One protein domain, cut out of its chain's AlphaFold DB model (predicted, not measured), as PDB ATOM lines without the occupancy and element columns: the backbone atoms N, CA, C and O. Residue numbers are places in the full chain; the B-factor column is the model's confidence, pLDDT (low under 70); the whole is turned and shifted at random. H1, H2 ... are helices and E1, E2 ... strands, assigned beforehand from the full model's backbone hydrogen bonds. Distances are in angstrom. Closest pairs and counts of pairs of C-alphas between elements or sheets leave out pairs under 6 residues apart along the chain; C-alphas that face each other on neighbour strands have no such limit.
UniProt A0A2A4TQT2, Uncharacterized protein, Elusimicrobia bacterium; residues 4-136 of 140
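What this domain is: This is residues 4 to 136 of the 140 residues of an uncharacterized protein of Elusimicrobia bacterium (UniProt A0A2A4TQT2). One very long helix, H1, makes the length of the model: its residues 4 to 28 stick out as a free arm, while its residues 33 to 44 pack on a small body of three two-stranded hairpins and a second long helix. In that body H3 packs on both hairpin E1-E2 and hairpin E3-E4, and hairpin E5-E6 lies away from H3, joined to it through the short helix H2. The printed part has 133 residues, with three named helices and six named strands in the order H1 E1 E2 E3 E4 E5 E6 H2 H3. The sheets, E1 - E2, E3 - E4 and E5 - E6, are antiparallel, and the class is mixed, helices and strands. The whole is loose, with a radius of gyration of the C-alphas of 19.3 A, and only just elongated, spanning 67 by 42 by 23 A.

Where its parts are: H1, residues 4 to 47, begins at C-alpha 4 (51.643, 0.929, -57.968) and is 65.3 A long. E1 is residues 58 to 60, 6.4 A, and E2 is residues 63 to 65, 6.7 A. E3, residues 68 to 72, is 13.5 A long, and E4, residues 77 to 82, is 14.9 A long. E5 is residues 101 to 103, 6.3 A, and E6 is residues 110 to 112, 7.1 A. H2, residues 113 to 116, is 5.6 A long. H3, residues 118 to 135, is 25.8 A long and ends at C-alpha 135 (18.166, 46.916, -25.098).

How they stand to each other: H1 and H3 are close but not clearly touching, their closest C-alphas being Val 33 and Val 118 at 7.3 A; they run the same way at a steep tilt of 38 degrees. The closest C-alphas of H1 and E4 are Ala 40 and Lys 82, 5.7 A apart. In hairpin E1-E2, N 65 and O 58 are 2.8 A apart, within hydrogen-bond range. E2 runs on into E3 at 20 degrees. In hairpin E3-E4, N 68 and O 82 are 2.8 A apart. The closest C-alphas of H3 and E4 are Leu 81 and Ala 125, 7.0 A; those of H3 and E1 are Ile 58 and Ile 124, 7.3 A. In hairpin E5-E6, N 102 and O 111 are 2.8 A apart. H2 and H3 meet only through their link. Every O i to N i+4 pair is within hydrogen-bond range in H3, and 39 of 40 are in H1; H2 is too short for one.

The domain as a whole: The C-alphas farthest apart are those of Asn 4 and Lys 74, 67.9 A. The printed part has no cut. The link E4 to E5, residues 83 to 100, is long. The mean pLDDT of the printed part is 76.0; residues 4 to 8, 26 to 27, 29 to 56 and 99 are under 70.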
ATOM      1  N   ASN A   4      51.714   0.476 -59.365       55.81
ATOM      2  CA  ASN A   4      51.643   0.929 -57.968       55.81
ATOM      3  C   ASN A   4      52.348   2.268 -57.697       55.81
ATOM      4  O   ASN A   4      51.948   2.961 -56.765       55.81
ATOM      5  N   LEU A   5      53.366   2.656 -58.478       56.00
ATOM      6  CA  LEU A   5      54.014   3.963 -58.293       56.00
ATOM      7  C   LEU A   5      53.128   5.105 -58.807       56.00
ATOM      8  O   LEU A   5      53.027   6.142 -58.152       56.00
ATOM      9  N   ASP A   6      52.427   4.893 -59.921       60.03
ATOM     10  CA  ASP A   6      51.586   5.921 -60.543       60.03
ATOM     11  C   ASP A   6      50.407   6.327 -59.645       60.03
ATOM     12  O   ASP A   6      50.103   7.514 -59.520       60.03
ATOM     13  N   PHE A   7      49.793   5.375 -58.929       61.72
ATOM     14  CA  PHE A   7      48.714   5.675 -57.978       61.72
ATOM     15  C   PHE A   7      49.185   6.481 -56.759       61.72
ATOM     16  O   PHE A   7      48.450   7.343 -56.275       61.72
ATOM     17  N   ILE A   8      50.410   6.246 -56.275       68.56
ATOM     18  CA  ILE A   8      50.981   6.989 -55.139       68.56
ATOM     19  C   ILE A   8      51.259   8.438 -55.545       68.56
ATOM     20  O   ILE A   8      50.921   9.360 -54.801       68.56
ATOM     21  N   HIS A   9      51.809   8.657 -56.742       71.00
ATOM     22  CA  HIS A   9      52.039  10.001 -57.270       71.00
ATOM     23  C   HIS A   9      50.730  10.760 -57.514       71.00
ATOM     24  O   HIS A   9      50.645  11.942 -57.178       71.00
ATOM     25  N   LEU A  10      49.692  10.079 -58.013       74.19
ATOM     26  CA  LEU A  10      48.368  10.676 -58.194       74.19
ATOM     27  C   LEU A  10      47.733  11.076 -56.850       74.19
ATOM     28  O   LEU A  10      47.184  12.172 -56.726       74.19
ATOM     29  N   GLY A  11      47.849  10.219 -55.830       75.50
ATOM     30  CA  GLY A  11      47.349  10.492 -54.480       75.50
ATOM     31  C   GLY A  11      48.064  11.664 -53.801       75.50
ATOM     32  O   GLY A  11      47.413  12.534 -53.223       75.50
ATOM     33  N   LEU A  12      49.393  11.740 -53.929       82.12
ATOM     34  CA  LEU A  12      50.187  12.864 -53.421       82.12
ATOM     35  C   LEU A  12      49.854  14.178 -54.137       82.12
ATOM     36  O   LEU A  12      49.715  15.210 -53.481       82.12
ATOM     37  N   ALA A  13      49.676  14.145 -55.460       80.69
ATOM     38  CA  ALA A  13      49.289  15.320 -56.235       80.69
ATOM     39  C   ALA A  13      47.893  15.833 -55.838       80.69
ATOM     40  O   ALA A  13      47.706  17.038 -55.664       80.69
ATOM     41  N   ALA A  14      46.929  14.930 -55.624       82.44
ATOM     42  CA  ALA A  14      45.590  15.288 -55.162       82.44
ATOM     43  C   ALA A  14      45.604  15.893 -53.746       82.44
ATOM     44  O   ALA A  14      44.970  16.922 -53.510       82.44
ATOM     45  N   ALA A  15      46.367  15.311 -52.813       83.69
ATOM     46  CA  ALA A  15      46.507  15.837 -51.454       83.69
ATOM     47  C   ALA A  15      47.156  17.232 -51.434       83.69
ATOM     48  O   ALA A  15      46.691  18.122 -50.718       83.69
ATOM     49  N   ALA A  16      48.185  17.450 -52.260       84.88
ATOM     50  CA  ALA A  16      48.819  18.755 -52.414       84.88
ATOM     51  C   ALA A  16      47.837  19.806 -52.960       84.88
ATOM     52  O   ALA A  16      47.775  20.914 -52.431       84.88
ATOM     53  N   LEU A  17      47.020  19.451 -53.958       87.62
ATOM     54  CA  LEU A  17      45.970  20.321 -54.502       87.62
ATOM     55  C   LEU A  17      44.913  20.697 -53.453       87.62
ATOM     56  O   LEU A  17      44.531  21.863 -53.369       87.62
ATOM     57  N   ILE A  18      44.478  19.741 -52.625       87.12
ATOM     58  CA  ILE A  18      43.519  19.993 -51.537       87.12
ATOM     59  C   ILE A  18      44.116  20.948 -50.499       87.12
ATOM     60  O   ILE A  18      43.463  21.918 -50.116       87.12
ATOM     61  N   LEU A  19      45.361  20.719 -50.072       85.38
ATOM     62  CA  LEU A  19      46.058  21.607 -49.135       85.38
ATOM     63  C   LEU A  19      46.186  23.030 -49.687       85.38
ATOM     64  O   LEU A  19      45.951  23.997 -48.964       85.38
ATOM     65  N   LEU A  20      46.506  23.163 -50.975       83.88
ATOM     66  CA  LEU A  20      46.636  24.455 -51.643       83.88
ATOM     67  C   LEU A  20      45.282  25.175 -51.723       83.88
ATOM     68  O   LEU A  20      45.205  26.369 -51.441       83.88
ATOM     69  N   PHE A  21      44.200  24.451 -52.017       85.25
ATOM     70  CA  PHE A  21      42.846  25.004 -52.021       85.25
ATOM     71  C   PHE A  21      42.406  25.477 -50.630       85.25
ATOM     72  O   PHE A  21      41.900  26.590 -50.493       85.25
ATOM     73  N   LEU A  22      42.645  24.670 -49.588       80.88
ATOM     74  CA  LEU A  22      42.351  25.042 -48.201       80.88
ATOM     75  C   LEU A  22      43.145  26.279 -47.771       80.88
ATOM     76  O   LEU A  22      42.585  27.184 -47.157       80.88
ATOM     77  N   TRP A  23      44.424  26.355 -48.147       74.44
ATOM     78  CA  TRP A  23      45.265  27.513 -47.858       74.44
ATOM     79  C   TRP A  23      44.762  28.781 -48.557       74.44
ATOM     80  O   TRP A  23      44.609  29.822 -47.921       74.44
ATOM     81  N   VAL A  24      44.434  28.697 -49.851       78.56
ATOM     82  CA  VAL A  24      43.876  29.825 -50.613       78.56
ATOM     83  C   VAL A  24      42.550  30.288 -50.008       78.56
ATOM     84  O   VAL A  24      42.345  31.489 -49.825       78.56
ATOM     85  N   PHE A  25      41.665  29.354 -49.657       74.94
ATOM     86  CA  PHE A  25      40.383  29.663 -49.031       74.94
ATOM     87  C   PHE A  25      40.559  30.394 -47.695       74.94
ATOM     88  O   PHE A  25      39.897  31.406 -47.454       74.94
ATOM     89  N   GLU A  26      41.498  29.946 -46.861       68.50
ATOM     90  CA  GLU A  26      41.802  30.592 -45.583       68.50
ATOM     91  C   GLU A  26      42.357  32.011 -45.780       68.50
ATOM     92  O   GLU A  26      41.906  32.953 -45.129       68.50
ATOM     93  N   VAL A  27      43.252  32.216 -46.754       68.12
ATOM     94  CA  VAL A  27      43.770  33.552 -47.094       68.12
ATOM     95  C   VAL A  27      42.646  34.499 -47.534       68.12
ATOM     96  O   VAL A  27      42.615  35.657 -47.106       68.12
ATOM     97  N   PHE A  28      41.702  34.037 -48.362       70.06
ATOM     98  CA  PHE A  28      40.540  34.844 -48.750       70.06
ATOM     99  C   PHE A  28      39.644  35.180 -47.552       70.06
ATOM    100  O   PHE A  28      39.194  36.324 -47.436       70.06
ATOM    101  N   ARG A  29      39.425  34.233 -46.630       65.31
ATOM    102  CA  ARG A  29      38.666  34.490 -45.396       65.31
ATOM    103  C   ARG A  29      39.344  35.532 -44.512       65.31
ATOM    104  O   ARG A  29      38.672  36.458 -44.062       65.31
ATOM    105  N   LEU A  30      40.658  35.431 -44.310       62.25
ATOM    106  CA  LEU A  30      41.427  36.392 -43.514       62.25
ATOM    107  C   LEU A  30      41.395  37.802 -44.121       62.25
ATOM    108  O   LEU A  30      41.266  38.787 -43.396       62.25
ATOM    109  N   ARG A  31      41.442  37.916 -45.456       68.94
ATOM    110  CA  ARG A  31      41.265  39.209 -46.141       68.94
ATOM    111  C   ARG A  31      39.877  39.798 -45.898       68.94
ATOM    112  O   ARG A  31      39.787  40.953 -45.501       68.94
ATOM    113  N   ALA A  32      38.818  38.999 -46.033       63.41
ATOM    114  CA  ALA A  32      37.452  39.459 -45.775       63.41
ATOM    115  C   ALA A  32      37.248  39.928 -44.322       63.41
ATOM    116  O   ALA A  32      36.535  40.900 -44.073       63.41
ATOM    117  N   VAL A  33      37.893  39.267 -43.358       60.84
ATOM    118  CA  VAL A  33      37.924  39.699 -41.952       60.84
ATOM    119  C   VAL A  33      38.610  41.053 -41.800       60.84
ATOM    120  O   VAL A  33      38.064  41.948 -41.157       60.84
ATOM    121  N   ARG A  34      39.780  41.226 -42.420       61.75
ATOM    122  CA  ARG A  34      40.535  42.482 -42.367       61.75
ATOM    123  C   ARG A  34      39.766  43.640 -43.002       61.75
ATOM    124  O   ARG A  34      39.733  44.730 -42.438       61.75
ATOM    125  N   ASP A  35      39.098  43.398 -44.126       64.81
ATOM    126  CA  ASP A  35      38.275  44.404 -44.801       64.81
ATOM    127  C   ASP A  35      37.062  44.806 -43.953       64.81
ATOM    128  O   ASP A  35      36.732  45.991 -43.867       64.81
ATOM    129  N   ARG A  36      36.435  43.849 -43.254       62.34
ATOM    130  CA  ARG A  36      35.363  44.131 -42.282       62.34
ATOM    131  C   ARG A  36      35.861  44.955 -41.098       62.34
ATOM    132  O   ARG A  36      35.186  45.913 -40.722       62.34
ATOM    133  N   ALA A  37      37.031  44.624 -40.555       63.19
ATOM    134  CA  ALA A  37      37.639  45.371 -39.458       63.19
ATOM    135  C   ALA A  37      37.943  46.822 -39.870       63.19
ATOM    136  O   ALA A  37      37.542  47.751 -39.172       63.19
ATOM    137  N   ASN A  38      38.537  47.025 -41.051       67.38
ATOM    138  CA  ASN A  38      38.805  48.355 -41.606       67.38
ATOM    139  C   ASN A  38      37.511  49.150 -41.859       67.38
ATOM    140  O   ASN A  38      37.448  50.348 -41.587       67.38
ATOM    141  N   ALA A  39      36.464  48.502 -42.380       63.78
ATOM    142  CA  ALA A  39      35.177  49.149 -42.625       63.78
ATOM    143  C   ALA A  39      34.497  49.590 -41.318       63.78
ATOM    144  O   ALA A  39      33.955  50.693 -41.252       63.78
ATOM    145  N   ALA A  40      34.562  48.761 -40.273       61.66
ATOM    146  CA  ALA A  40      34.073  49.113 -38.945       61.66
ATOM    147  C   ALA A  40      34.882  50.269 -38.330       61.66
ATOM    148  O   ALA A  40      34.288  51.211 -37.815       61.66
ATOM    149  N   GLU A  41      36.214  50.271 -38.444       64.50
ATOM    150  CA  GLU A  41      37.050  51.394 -37.989       64.50
ATOM    151  C   GLU A  41      36.722  52.707 -38.714       64.50
ATOM    152  O   GLU A  41      36.632  53.767 -38.088       64.50
ATOM    153  N   GLN A  42      36.484  52.657 -40.027       66.62
ATOM    154  CA  GLN A  42      36.059  53.828 -40.795       66.62
ATOM    155  C   GLN A  42      34.688  54.343 -40.349       66.62
ATOM    156  O   GLN A  42      34.474  55.554 -40.310       66.62
ATOM    157  N   GLU A  43      33.757  53.455 -40.005       61.62
ATOM    158  CA  GLU A  43      32.454  53.840 -39.460       61.62
ATOM    159  C   GLU A  43      32.576  54.463 -38.069       61.62
ATOM    160  O   GLU A  43      32.014  55.533 -37.846       61.62
ATOM    161  N   LEU A  44      33.373  53.870 -37.176       60.94
ATOM    162  CA  LEU A  44      33.686  54.443 -35.862       60.94
ATOM    163  C   LEU A  44      34.285  55.852 -36.001       60.94
ATOM    164  O   LEU A  44      33.893  56.778 -35.292       60.94
ATOM    165  N   THR A  45      35.182  56.040 -36.973       59.94
ATOM    166  CA  THR A  45      35.815  57.338 -37.249       59.94
ATOM    167  C   THR A  45      34.807  58.366 -37.777       59.94
ATOM    168  O   THR A  45      34.826  59.517 -37.348       59.94
ATOM    169  N   LYS A  46      33.895  57.959 -38.673       59.03
ATOM    170  CA  LYS A  46      32.852  58.830 -39.254       59.03
ATOM    171  C   LYS A  46      31.793  59.266 -38.245       59.03
ATOM    172  O   LYS A  46      31.223  60.340 -38.398       59.03
ATOM    173  N   ILE A  47      31.513  58.442 -37.238       54.91
ATOM    174  CA  ILE A  47      30.498  58.741 -36.222       54.91
ATOM    175  C   ILE A  47      31.021  59.776 -35.204       54.91
ATOM    176  O   ILE A  47      30.220  60.356 -34.476       54.91
ATOM    177  N   HIS A  48      32.336  60.059 -35.156       50.50
ATOM    178  CA  HIS A  48      32.976  60.933 -34.153       50.50
ATOM    179  C   HIS A  48      32.583  60.611 -32.695       50.50
ATOM    180  O   HIS A  48      32.820  61.409 -31.787       50.50
ATOM    181  N   ALA A  49      32.005  59.437 -32.439       46.53
ATOM    182  CA  ALA A  49      31.722  58.987 -31.094       46.53
ATOM    183  C   ALA A  49      33.049  58.563 -30.473       46.53
ATOM    184  O   ALA A  49      33.763  57.714 -31.013       46.53
ATOM    185  N   ALA A  50      33.389  59.148 -29.324       43.66
ATOM    186  CA  ALA A  50      34.455  58.605 -28.499       43.66
ATOM    187  C   ALA A  50      34.181  57.098 -28.302       43.66
ATOM    188  O   ALA A  50      33.035  56.748 -28.015       43.66
ATOM    189  N   PRO A  51      35.180  56.204 -28.411       46.41
ATOM    190  CA  PRO A  51      34.986  54.762 -28.216       46.41
ATOM    191  C   PRO A  51      34.242  54.425 -26.908       46.41
ATOM    192  O   PRO A  51      33.469  53.478 -26.846       46.41
ATOM    193  N   ALA A  52      34.389  55.272 -25.884       39.53
ATOM    194  CA  ALA A  52      33.682  55.184 -24.607       39.53
ATOM    195  C   ALA A  52      32.149  55.387 -24.677       39.53
ATOM    196  O   ALA A  52      31.452  54.976 -23.755       39.53
ATOM    197  N   ALA A  53      31.623  56.007 -25.737       44.72
ATOM    198  CA  ALA A  53      30.198  56.271 -25.957       44.72
ATOM    199  C   ALA A  53      29.537  55.263 -26.914       44.72
ATOM    200  O   ALA A  53      28.341  55.374 -27.189       44.72
ATOM    201  N   HIS A  54      30.289  54.282 -27.430       56.69
ATOM    202  CA  HIS A  54      29.715  53.243 -28.273       56.69
ATOM    203  C   HIS A  54      28.868  52.283 -27.437       56.69
ATOM    204  O   HIS A  54      29.341  51.642 -26.500       56.69
ATOM    205  N   GLU A  55      27.600  52.180 -27.821       60.62
ATOM    206  CA  GLU A  55      26.543  51.497 -27.076       60.62
ATOM    207  C   GLU A  55      26.852  50.014 -26.781       60.62
ATOM    208  O   GLU A  55      26.389  49.476 -25.773       60.62
ATOM    209  N   PHE A  56      27.696  49.386 -27.607       69.31
ATOM    210  CA  PHE A  56      28.025  47.961 -27.578       69.31
ATOM    211  C   PHE A  56      29.510  47.691 -27.299       69.31
ATOM    212  O   PHE A  56      30.135  46.898 -27.993       69.31
ATOM    213  N   ARG A  57      30.103  48.338 -26.288       78.00
ATOM    214  CA  ARG A  57      31.452  47.980 -25.812       78.00
ATOM    215  C   ARG A  57      31.454  46.558 -25.243       78.00
ATOM    216  O   ARG A  57      30.748  46.278 -24.277       78.00
ATOM    217  N   ILE A  58      32.290  45.683 -25.799       81.12
ATOM    218  CA  ILE A  58      32.473  44.309 -25.317       81.12
ATOM    219  C   ILE A  58      33.922  44.124 -24.881       81.12
ATOM    220  O   ILE A  58      34.847  44.370 -25.651       81.12
ATOM    221  N   GLU A  59      34.127  43.664 -23.649       84.56
ATOM    222  CA  GLU A  59      35.449  43.277 -23.154       84.56
ATOM    223  C   GLU A  59      35.580  41.754 -23.220       84.56
ATOM    224  O   GLU A  59      34.783  41.023 -22.626       84.56
ATOM    225  N   GLN A  60      36.564  41.253 -23.966       82.38
ATOM    226  CA  GLN A  60      36.825  39.818 -24.050       82.38
ATOM    227  C   GLN A  60      38.289  39.567 -24.394       82.38
ATOM    228  O   GLN A  60      38.883  40.323 -25.156       82.38
ATOM    229  N   PHE A  61      38.868  38.502 -23.834       82.31
ATOM    230  CA  PHE A  61      40.268  38.120 -24.062       82.31
ATOM    231  C   PHE A  61      41.284  39.231 -23.729       82.31
ATOM    232  O   PHE A  61      42.333  39.334 -24.356       82.31
ATOM    233  N   GLY A  62      40.969  40.080 -22.743       82.38
ATOM    234  CA  GLY A  62      41.853  41.166 -22.306       82.38
ATOM    235  C   GLY A  62      41.954  42.347 -23.279       82.38
ATOM    236  O   GLY A  62      42.858  43.167 -23.132       82.38
ATOM    237  N   VAL A  63      41.047  42.453 -24.255       86.88
ATOM    238  CA  VAL A  63      40.961  43.574 -25.204       86.88
ATOM    239  C   VAL A  63      39.537  44.132 -25.270       86.88
ATOM    240  O   VAL A  63      38.583  43.520 -24.782       86.88
ATOM    241  N   LEU A  64      39.403  45.309 -25.876       87.12
ATOM    242  CA  LEU A  64      38.131  45.994 -26.084       87.12
ATOM    243  C   LEU A  64      37.660  45.837 -27.520       87.12
ATOM    244  O   LEU A  64      38.428  46.034 -28.451       87.12
ATOM    245  N   TRP A  65      36.376  45.560 -27.689       87.12
ATOM    246  CA  TRP A  65      35.727  45.465 -28.986       87.12
ATOM    247  C   TRP A  65      34.614  46.498 -29.087       87.12
ATOM    248  O   TRP A  65      33.828  46.673 -28.151       87.12
ATOM    249  N   TYR A  66      34.535  47.144 -30.249       85.06
ATOM    250  CA  TYR A  66      33.520  48.147 -30.569       85.06
ATOM    251  C   TYR A  66      32.760  47.751 -31.844       85.06
ATOM    252  O   TYR A  66      32.997  48.319 -32.910       85.06
ATOM    253  N   PRO A  67      31.885  46.734 -31.774       83.12
ATOM    254  CA  PRO A  67      31.023  46.367 -32.887       83.12
ATOM    255  C   PRO A  67      30.039  47.490 -33.245       83.12
ATOM    256  O   PRO A  67      29.479  48.159 -32.372       83.12
ATOM    257  N   THR A  68      29.792  47.662 -34.542       81.44
ATOM    258  CA  THR A  68      28.762  48.552 -35.084       81.44
ATOM    259  C   THR A  68      27.567  47.725 -35.551       81.44
ATOM    260  O   THR A  68      27.713  46.738 -36.273       81.44
ATOM    261  N   VAL A  69      26.366  48.110 -35.111       80.44
ATOM    262  CA  VAL A  69      25.105  47.453 -35.481       80.44
ATOM    263  C   VAL A  69      24.294  48.420 -36.335       80.44
ATOM    264  O   VAL A  69      23.894  49.487 -35.869       80.44
ATOM    265  N   HIS A  70      24.031  48.041 -37.581       79.81
ATOM    266  CA  HIS A  70      23.151  48.764 -38.494       79.81
ATOM    267  C   HIS A  70      21.773  48.126 -38.452       79.81
ATOM    268  O   HIS A  70      21.636  46.931 -38.703       79.81
ATOM    269  N   TYR A  71      20.740  48.906 -38.150       80.44
ATOM    270  CA  TYR A  71      19.385  48.385 -37.980       80.44
ATOM    271  C   TYR A  71      18.317  49.338 -38.525       80.44
ATOM    272  O   TYR A  71      18.508  50.556 -38.599       80.44
ATOM    273  N   LYS A  72      17.150  48.795 -38.886       80.19
ATOM    274  CA  LYS A  72      15.971  49.596 -39.247       80.19
ATOM    275  C   LYS A  72      15.275  50.083 -37.981       80.19
ATOM    276  O   LYS A  72      14.640  49.294 -37.288       80.19
ATOM    277  N   LYS A  73      15.290  51.394 -37.726       78.75
ATOM    278  CA  LYS A  73      14.681  52.004 -36.522       78.75
ATOM    279  C   LYS A  73      13.208  51.639 -36.286       78.75
ATOM    280  O   LYS A  73      12.797  51.533 -35.143       78.75
ATOM    281  N   LYS A  74      12.415  51.446 -37.349       77.31
ATOM    282  CA  LYS A  74      10.968  51.169 -37.239       77.31
ATOM    283  C   LYS A  74      10.654  49.798 -36.627       77.31
ATOM    284  O   LYS A  74       9.634  49.661 -35.967       77.31
ATOM    285  N   PHE A  75      11.509  48.807 -36.869       76.88
ATOM    286  CA  PHE A  75      11.282  47.412 -36.469       76.88
ATOM    287  C   PHE A  75      12.389  46.863 -35.566       76.88
ATOM    288  O   PHE A  75      12.334  45.704 -35.183       76.88
ATOM    289  N   PHE A  76      13.414  47.675 -35.280       76.38
ATOM    290  CA  PHE A  76      14.656  47.248 -34.631       76.38
ATOM    291  C   PHE A  76      15.252  45.980 -35.274       76.38
ATOM    292  O   PHE A  76      15.851  45.140 -34.616       76.38
ATOM    293  N   GLU A  77      15.097  45.844 -36.593       81.00
ATOM    294  CA  GLU A  77      15.630  44.720 -37.362       81.00
ATOM    295  C   GLU A  77      17.095  44.996 -37.712       81.00
ATOM    296  O   GLU A  77      17.390  46.005 -38.362       81.00
ATOM    297  N   ILE A  78      18.007  44.110 -37.300       81.31
ATOM    298  CA  ILE A  78      19.436  44.199 -37.628       81.31
ATOM    299  C   ILE A  78      19.620  43.920 -39.125       81.31
ATOM    300  O   ILE A  78      19.298  42.836 -39.602       81.31
ATOM    301  N   ILE A  79      20.154  44.898 -39.855       84.06
ATOM    302  CA  ILE A  79      20.486  44.810 -41.284       84.06
ATOM    303  C   ILE A  79      21.906  44.272 -41.455       84.06
ATOM    304  O   ILE A  79      22.143  43.397 -42.282       84.06
ATOM    305  N   ASP A  80      22.847  44.822 -40.690       81.75
ATOM    306  CA  ASP A  80      24.263  44.486 -40.779       81.75
ATOM    307  C   ASP A  80      24.936  44.656 -39.414       81.75
ATOM    308  O   ASP A  80      24.511  45.463 -38.583       81.75
ATOM    309  N   LEU A  81      25.989  43.881 -39.175       82.31
ATOM    310  CA  LEU A  81      26.786  43.953 -37.961       82.31
ATOM    311  C   LEU A  81      28.253  43.781 -38.317       82.31
ATOM    312  O   LEU A  81      28.652  42.758 -38.876       82.31
ATOM    313  N   LYS A  82      29.066  44.763 -37.932       82.06
ATOM    314  CA  LYS A  82      30.503  44.751 -38.196       82.06
ATOM    315  C   LYS A  82      31.264  44.741 -36.886       82.06
ATOM    316  O   LYS A  82      31.025  45.560 -36.003       82.06
ATOM    317  N   VAL A  83      32.195  43.804 -36.765       82.50
ATOM    318  CA  VAL A  83      33.135  43.745 -35.646       82.50
ATOM    319  C   VAL A  83      34.429  44.406 -36.110       82.50
ATOM    320  O   VAL A  83      35.029  43.964 -37.089       82.50
ATOM    321  N   GLY A  84      34.807  45.504 -35.453       77.75
ATOM    322  CA  GLY A  84      36.055  46.216 -35.728       77.75
ATOM    323  C   GLY A  84      37.289  45.493 -35.208       77.75
ATOM    324  O   GLY A  84      37.201  44.386 -34.677       77.75
ATOM    325  N   ALA A  85      38.447  46.133 -35.355       81.75
ATOM    326  CA  ALA A  85      39.672  45.637 -34.748       81.75
ATOM    327  C   ALA A  85      39.575  45.659 -33.209       81.75
ATOM    328  O   ALA A  85      38.830  46.463 -32.638       81.75
ATOM    329  N   PRO A  86      40.330  44.788 -32.521       86.50
ATOM    330  CA  PRO A  86      40.459  44.865 -31.079       86.50
ATOM    331  C   PRO A  86      41.262  46.106 -30.673       86.50
ATOM    332  O   PRO A  86      42.300  46.434 -31.252       86.50
ATOM    333  N   ASN A  87      40.817  46.748 -29.604       86.00
ATOM    334  CA  ASN A  87      41.431  47.926 -29.019       86.00
ATOM    335  C   ASN A  87      42.093  47.580 -27.685       86.00
ATOM    336  O   ASN A  87      41.693  46.669 -26.956       86.00
ATOM    337  N   CYS A  88      43.106  48.358 -27.328       82.31
ATOM    338  CA  CYS A  88      43.796  48.233 -26.058       82.31
ATOM    339  C   CYS A  88      42.851  48.514 -24.881       82.31
ATOM    340  O   CYS A  88      42.181  49.549 -24.855       82.31
ATOM    341  N   LEU A  89      42.878  47.644 -23.870       82.38
ATOM    342  CA  LEU A  89      42.081  47.785 -22.649       82.38
ATOM    343  C   LEU A  89      42.414  49.054 -21.855       82.38
ATOM    344  O   LEU A  89      41.520  49.717 -21.344       82.38
ATOM    345  N   THR A  90      43.695  49.413 -21.785       79.56
ATOM    346  CA  THR A  90      44.177  50.566 -21.011       79.56
ATOM    347  C   THR A  90      43.972  51.883 -21.751       79.56
ATOM    348  O   THR A  90      43.625  52.899 -21.159       79.56
ATOM    349  N   CYS A  91      44.236  51.872 -23.057       73.06
ATOM    350  CA  CYS A  91      44.410  53.087 -23.848       73.06
ATOM    351  C   CYS A  91      43.228  53.375 -24.783       73.06
ATOM    352  O   CYS A  91      43.151  54.471 -25.330       73.06
ATOM    353  N   GLY A  92      42.346  52.397 -25.011       72.44
ATOM    354  CA  GLY A  92      41.188  52.498 -25.905       72.44
ATOM    355  C   GLY A  92      41.524  52.602 -27.397       72.44
ATOM    356  O   GLY A  92      40.608  52.630 -28.215       72.44
ATOM    357  N   LEU A  93      42.810  52.646 -27.756       79.31
ATOM    358  CA  LEU A  93      43.300  52.762 -29.131       79.31
ATOM    359  C   LEU A  93      43.310  51.406 -29.850       79.31
ATOM    360  O   LEU A  93      43.555  50.396 -29.185       79.31
ATOM    361  N   PRO A  94      43.106  51.381 -31.179       80.62
ATOM    362  CA  PRO A  94      43.180  50.155 -31.967       80.62
ATOM    363  C   PRO A  94      44.563  49.511 -31.846       80.62
ATOM    364  O   PRO A  94      45.589  50.199 -31.779       80.62
ATOM    365  N   LEU A  95      44.586  48.181 -31.766       83.50
ATOM    366  CA  LEU A  95      45.825  47.416 -31.744       83.50
ATOM    367  C   LEU A  95      46.349  47.233 -33.168       83.50
ATOM    368  O   LEU A  95      45.608  46.917 -34.095       83.50
ATOM    369  N   SER A  96      47.653  47.414 -33.338       81.38
ATOM    370  CA  SER A  96      48.333  47.167 -34.605       81.38
ATOM    371  C   SER A  96      48.634  45.679 -34.763       81.38
ATOM    372  O   SER A  96      49.120  45.038 -33.827       81.38
ATOM    373  N   ILE A  97      48.365  45.150 -35.957       78.25
ATOM    374  CA  ILE A  97      48.619  43.751 -36.307       78.25
ATOM    375  C   ILE A  97      50.114  43.562 -36.591       78.25
ATOM    376  O   ILE A  97      50.636  44.114 -37.560       78.25
ATOM    377  N   GLY A  98      50.793  42.804 -35.726       74.38
ATOM    378  CA  GLY A  98      52.138  42.276 -35.957       74.38
ATOM    379  C   GLY A  98      52.106  40.887 -36.605       74.38
ATOM    380  O   GLY A  98      51.057  40.415 -37.024       74.38
ATOM    381  N   SER A  99      53.262  40.222 -36.697       68.44
ATOM    382  CA  SER A  99      53.382  38.891 -37.325       68.44
ATOM    383  C   SER A  99      52.886  37.726 -36.462       68.44
ATOM    384  O   SER A  99      52.671  36.638 -36.984       68.44
ATOM    385  N   THR A 100      52.798  37.924 -35.145       77.69
ATOM    386  CA  THR A 100      52.362  36.909 -34.163       77.69
ATOM    387  C   THR A 100      51.589  37.508 -32.983       77.69
ATOM    388  O   THR A 100      50.905  36.797 -32.241       77.69
ATOM    389  N   GLU A 101      51.685  38.824 -32.796       86.06
ATOM    390  CA  GLU A 101      51.097  39.553 -31.682       86.06
ATOM    391  C   GLU A 101      50.435  40.847 -32.161       86.06
ATOM    392  O   GLU A 101      50.891  41.504 -33.100       86.06
ATOM    393  N   LEU A 102      49.357  41.219 -31.481       85.06
ATOM    394  CA  LEU A 102      48.727  42.524 -31.571       85.06
ATOM    395  C   LEU A 102      49.367  43.429 -30.523       85.06
ATOM    396  O   LEU A 102      49.535  43.020 -29.373       85.06
ATOM    397  N   SER A 103      49.699  44.663 -30.893       86.25
ATOM    398  CA  SER A 103      50.364  45.593 -29.976       86.25
ATOM    399  C   SER A 103      49.740  46.985 -29.980       86.25
ATOM    400  O   SER A 103      49.260  47.480 -30.998       86.25
ATOM    401  N   CYS A 104      49.732  47.633 -28.816       85.12
ATOM    402  CA  CYS A 104      49.307  49.021 -28.687       85.12
ATOM    403  C   CYS A 104      50.503  49.960 -28.851       85.12
ATOM    404  O   CYS A 104      51.406  49.961 -28.014       85.12
ATOM    405  N   ALA A 105      50.455  50.839 -29.851       80.88
ATOM    406  CA  ALA A 105      51.521  51.809 -30.117       80.88
ATOM    407  C   ALA A 105      51.750  52.830 -28.983       80.88
ATOM    408  O   ALA A 105      52.821  53.422 -28.900       80.88
ATOM    409  N   LYS A 106      50.758  53.052 -28.106       79.25
ATOM    410  CA  LYS A 106      50.833  54.061 -27.034       79.25
ATOM    411  C   LYS A 106      51.374  53.512 -25.715       79.25
ATOM    412  O   LYS A 106      52.239  54.132 -25.113       79.25
ATOM    413  N   CYS A 107      50.826  52.396 -25.238       80.75
ATOM    414  CA  CYS A 107      51.148  51.842 -23.916       80.75
ATOM    415  C   CYS A 107      51.917  50.518 -23.960       80.75
ATOM    416  O   CYS A 107      52.211  49.961 -22.909       80.75
ATOM    417  N   GLY A 108      52.230  49.997 -25.150       83.44
ATOM    418  CA  GLY A 108      53.025  48.777 -25.297       83.44
ATOM    419  C   GLY A 108      52.310  47.494 -24.868       83.44
ATOM    420  O   GLY A 108      52.951  46.451 -24.787       83.44
ATOM    421  N   PHE A 109      50.999  47.547 -24.604       86.62
ATOM    422  CA  PHE A 109      50.186  46.356 -24.360       86.62
ATOM    423  C   PHE A 109      50.298  45.389 -25.541       86.62
ATOM    424  O   PHE A 109      50.236  45.829 -26.691       86.62
ATOM    425  N   LYS A 110      50.422  44.093 -25.251       87.69
ATOM    426  CA  LYS A 110      50.553  43.023 -26.241       87.69
ATOM    427  C   LYS A 110      49.546  41.915 -25.964       87.69
ATOM    428  O   LYS A 110      49.334  41.555 -24.808       87.69
ATOM    429  N   CYS A 111      48.969  41.349 -27.015       87.88
ATOM    430  CA  CYS A 111      48.177  40.128 -26.925       87.88
ATOM    431  C   CYS A 111      48.381  39.240 -28.156       87.88
ATOM    432  O   CYS A 111      48.895  39.678 -29.183       87.88
ATOM    433  N   ALA A 112      48.002  37.968 -28.040       86.69
ATOM    434  CA  ALA A 112      48.132  37.014 -29.133       86.69
ATOM    435  C   ALA A 112      47.230  37.391 -30.319       86.69
ATOM    436  O   ALA A 112      46.083  37.802 -30.130       86.69
ATOM    437  N   GLU A 113      47.709  37.176 -31.545       84.00
ATOM    438  CA  GLU A 113      46.910  37.396 -32.760       84.00
ATOM    439  C   GLU A 113      45.656  36.508 -32.817       84.00
ATOM    440  O   GLU A 113      44.644  36.895 -33.397       84.00
ATOM    441  N   SER A 114      45.657  35.366 -32.117       83.81
ATOM    442  CA  SER A 114      44.491  34.481 -31.984       83.81
ATOM    443  C   SER A 114      43.248  35.182 -31.421       83.81
ATOM    444  O   SER A 114      42.127  34.716 -31.634       83.81
ATOM    445  N   VAL A 115      43.426  36.310 -30.728       83.81
ATOM    446  CA  VAL A 115      42.335  37.167 -30.248       83.81
ATOM    447  C   VAL A 115      41.547  37.783 -31.411       83.81
ATOM    448  O   VAL A 115      40.351  37.992 -31.275       83.81
ATOM    449  N   ALA A 116      42.167  38.000 -32.573       81.88
ATOM    450  CA  ALA A 116      41.505  38.454 -33.798       81.88
ATOM    451  C   ALA A 116      41.099  37.302 -34.741       81.88
ATOM    452  O   ALA A 116      40.844  37.524 -35.925       81.88
ATOM    453  N   SER A 117      41.028  36.064 -34.236       82.88
ATOM    454  CA  SER A 117      40.580  34.918 -35.036       82.88
ATOM    455  C   SER A 117      39.098  35.013 -35.408       82.88
ATOM    456  O   SER A 117      38.285  35.590 -34.685       82.88
ATOM    457  N   VAL A 118      38.724  34.372 -36.520       79.38
ATOM    458  CA  VAL A 118      37.337  34.327 -37.019       79.38
ATOM    459  C   VAL A 118      36.358  33.865 -35.937       79.38
ATOM    460  O   VAL A 118      35.333  34.500 -35.726       79.38
ATOM    461  N   ALA A 119      36.707  32.805 -35.201       82.88
ATOM    462  CA  ALA A 119      35.855  32.264 -34.147       82.88
ATOM    463  C   ALA A 119      35.591  33.279 -33.023       82.88
ATOM    464  O   ALA A 119      34.492  33.323 -32.474       82.88
ATOM    465  N   VAL A 120      36.580  34.114 -32.685       86.31
ATOM    466  CA  VAL A 120      36.397  35.186 -31.698       86.31
ATOM    467  C   VAL A 120      35.512  36.287 -32.266       86.31
ATOM    468  O   VAL A 120      34.603  36.740 -31.577       86.31
ATOM    469  N   LEU A 121      35.713  36.687 -33.523       84.69
ATOM    470  CA  LEU A 121      34.874  37.697 -34.170       84.69
ATOM    471  C   LEU A 121      33.400  37.276 -34.217       84.69
ATOM    472  O   LEU A 121      32.531  38.097 -33.929       84.69
ATOM    473  N   ASP A 122      33.124  36.000 -34.495       86.69
ATOM    474  CA  ASP A 122      31.766  35.449 -34.473       86.69
ATOM    475  C   ASP A 122      31.160  35.502 -33.059       86.69
ATOM    476  O   ASP A 122      30.032  35.967 -32.889       86.69
ATOM    477  N   GLN A 123      31.928  35.152 -32.018       88.19
ATOM    478  CA  GLN A 123      31.479  35.284 -30.622       88.19
ATOM    479  C   GLN A 123      31.170  36.740 -30.238       88.19
ATOM    480  O   GLN A 123      30.184  37.013 -29.548       88.19
ATOM    481  N   ILE A 124      32.006  37.690 -30.668       88.19
ATOM    482  CA  ILE A 124      31.785  39.121 -30.418       88.19
ATOM    483  C   ILE A 124      30.534  39.606 -31.156       88.19
ATOM    484  O   ILE A 124      29.737  40.352 -30.583       88.19
ATOM    485  N   ALA A 125      30.318  39.145 -32.389       87.19
ATOM    486  CA  ALA A 125      29.121  39.452 -33.160       87.19
ATOM    487  C   ALA A 125      27.848  38.926 -32.483       87.19
ATOM    488  O   ALA A 125      26.873  39.665 -32.350       87.19
ATOM    489  N   GLU A 126      27.843  37.677 -32.016       88.75
ATOM    490  CA  GLU A 126      26.711  37.089 -31.290       88.75
ATOM    491  C   GLU A 126      26.400  37.844 -29.997       88.75
ATOM    492  O   GLU A 126      25.242  38.185 -29.737       88.75
ATOM    493  N   LYS A 127      27.432  38.190 -29.219       87.81
ATOM    494  CA  LYS A 127      27.266  39.018 -28.019       87.81
ATOM    495  C   LYS A 127      26.671  40.382 -28.347       87.81
ATOM    496  O   LYS A 127      25.756  40.824 -27.657       87.81
ATOM    497  N   ALA A 128      27.143  41.034 -29.406       85.50
ATOM    498  CA  ALA A 128      26.612  42.320 -29.841       85.50
ATOM    499  C   ALA A 128      25.133  42.226 -30.259       85.50
ATOM    500  O   ALA A 128      24.340  43.082 -29.866       85.50
ATOM    501  N   LYS A 129      24.732  41.156 -30.963       86.06
ATOM    502  CA  LYS A 129      23.314  40.891 -31.281       86.06
ATOM    503  C   LYS A 129      22.472  40.717 -30.021       86.06
ATOM    504  O   LYS A 129      21.414  41.328 -29.911       86.06
ATOM    505  N   SER A 130      22.947  39.919 -29.066       85.25
ATOM    506  CA  SER A 130      22.242  39.683 -27.801       85.25
ATOM    507  C   SER A 130      22.073  40.974 -26.989       85.25
ATOM    508  O   SER A 130      20.975  41.267 -26.510       85.25
ATOM    509  N   PHE A 131      23.125  41.796 -26.898       83.94
ATOM    510  CA  PHE A 131      23.045  43.111 -26.257       83.94
ATOM    511  C   PHE A 131      22.037  44.029 -26.951       83.94
ATOM    512  O   PHE A 131      21.241  44.678 -26.270       83.94
ATOM    513  N   PHE A 132      22.046  44.065 -28.285       82.69
ATOM    514  CA  PHE A 132      21.099  44.852 -29.068       82.69
ATOM    515  C   PHE A 132      19.651  44.423 -28.795       82.69
ATOM    516  O   PHE A 132      18.817  45.262 -28.467       82.69
ATOM    517  N   GLN A 133      19.364  43.121 -28.837       82.19
ATOM    518  CA  GLN A 133      18.027  42.576 -28.568       82.19
ATOM    519  C   GLN A 133      17.555  42.834 -27.132       82.19
ATOM    520  O   GLN A 133      16.378  43.085 -26.906       82.19
ATOM    521  N   THR A 134      18.469  42.807 -26.158       81.19
ATOM    522  CA  THR A 134      18.134  43.071 -24.748       81.19
ATOM    523  C   THR A 134      17.766  44.539 -24.523       81.19
ATOM    524  O   THR A 134      16.871  44.839 -23.738       81.19
ATOM    525  N   ARG A 135      18.446  45.471 -25.204       75.12
ATOM    526  CA  ARG A 135      18.166  46.916 -25.098       75.12
ATOM    527  C   ARG A 135      17.003  47.377 -25.966       75.12
ATOM    528  O   ARG A 135      16.345  48.359 -25.633       75.12
ATOM    529  N   HIS A 136      16.743  46.657 -27.047       73.25
ATOM    530  CA  HIS A 136      15.635  46.896 -27.957       73.25
ATOM    531  C   HIS A 136      14.797  45.624 -28.071       73.25
ATOM    532  O   HIS A 136      14.816  44.978 -29.123       73.25
TER     533      HIS A 136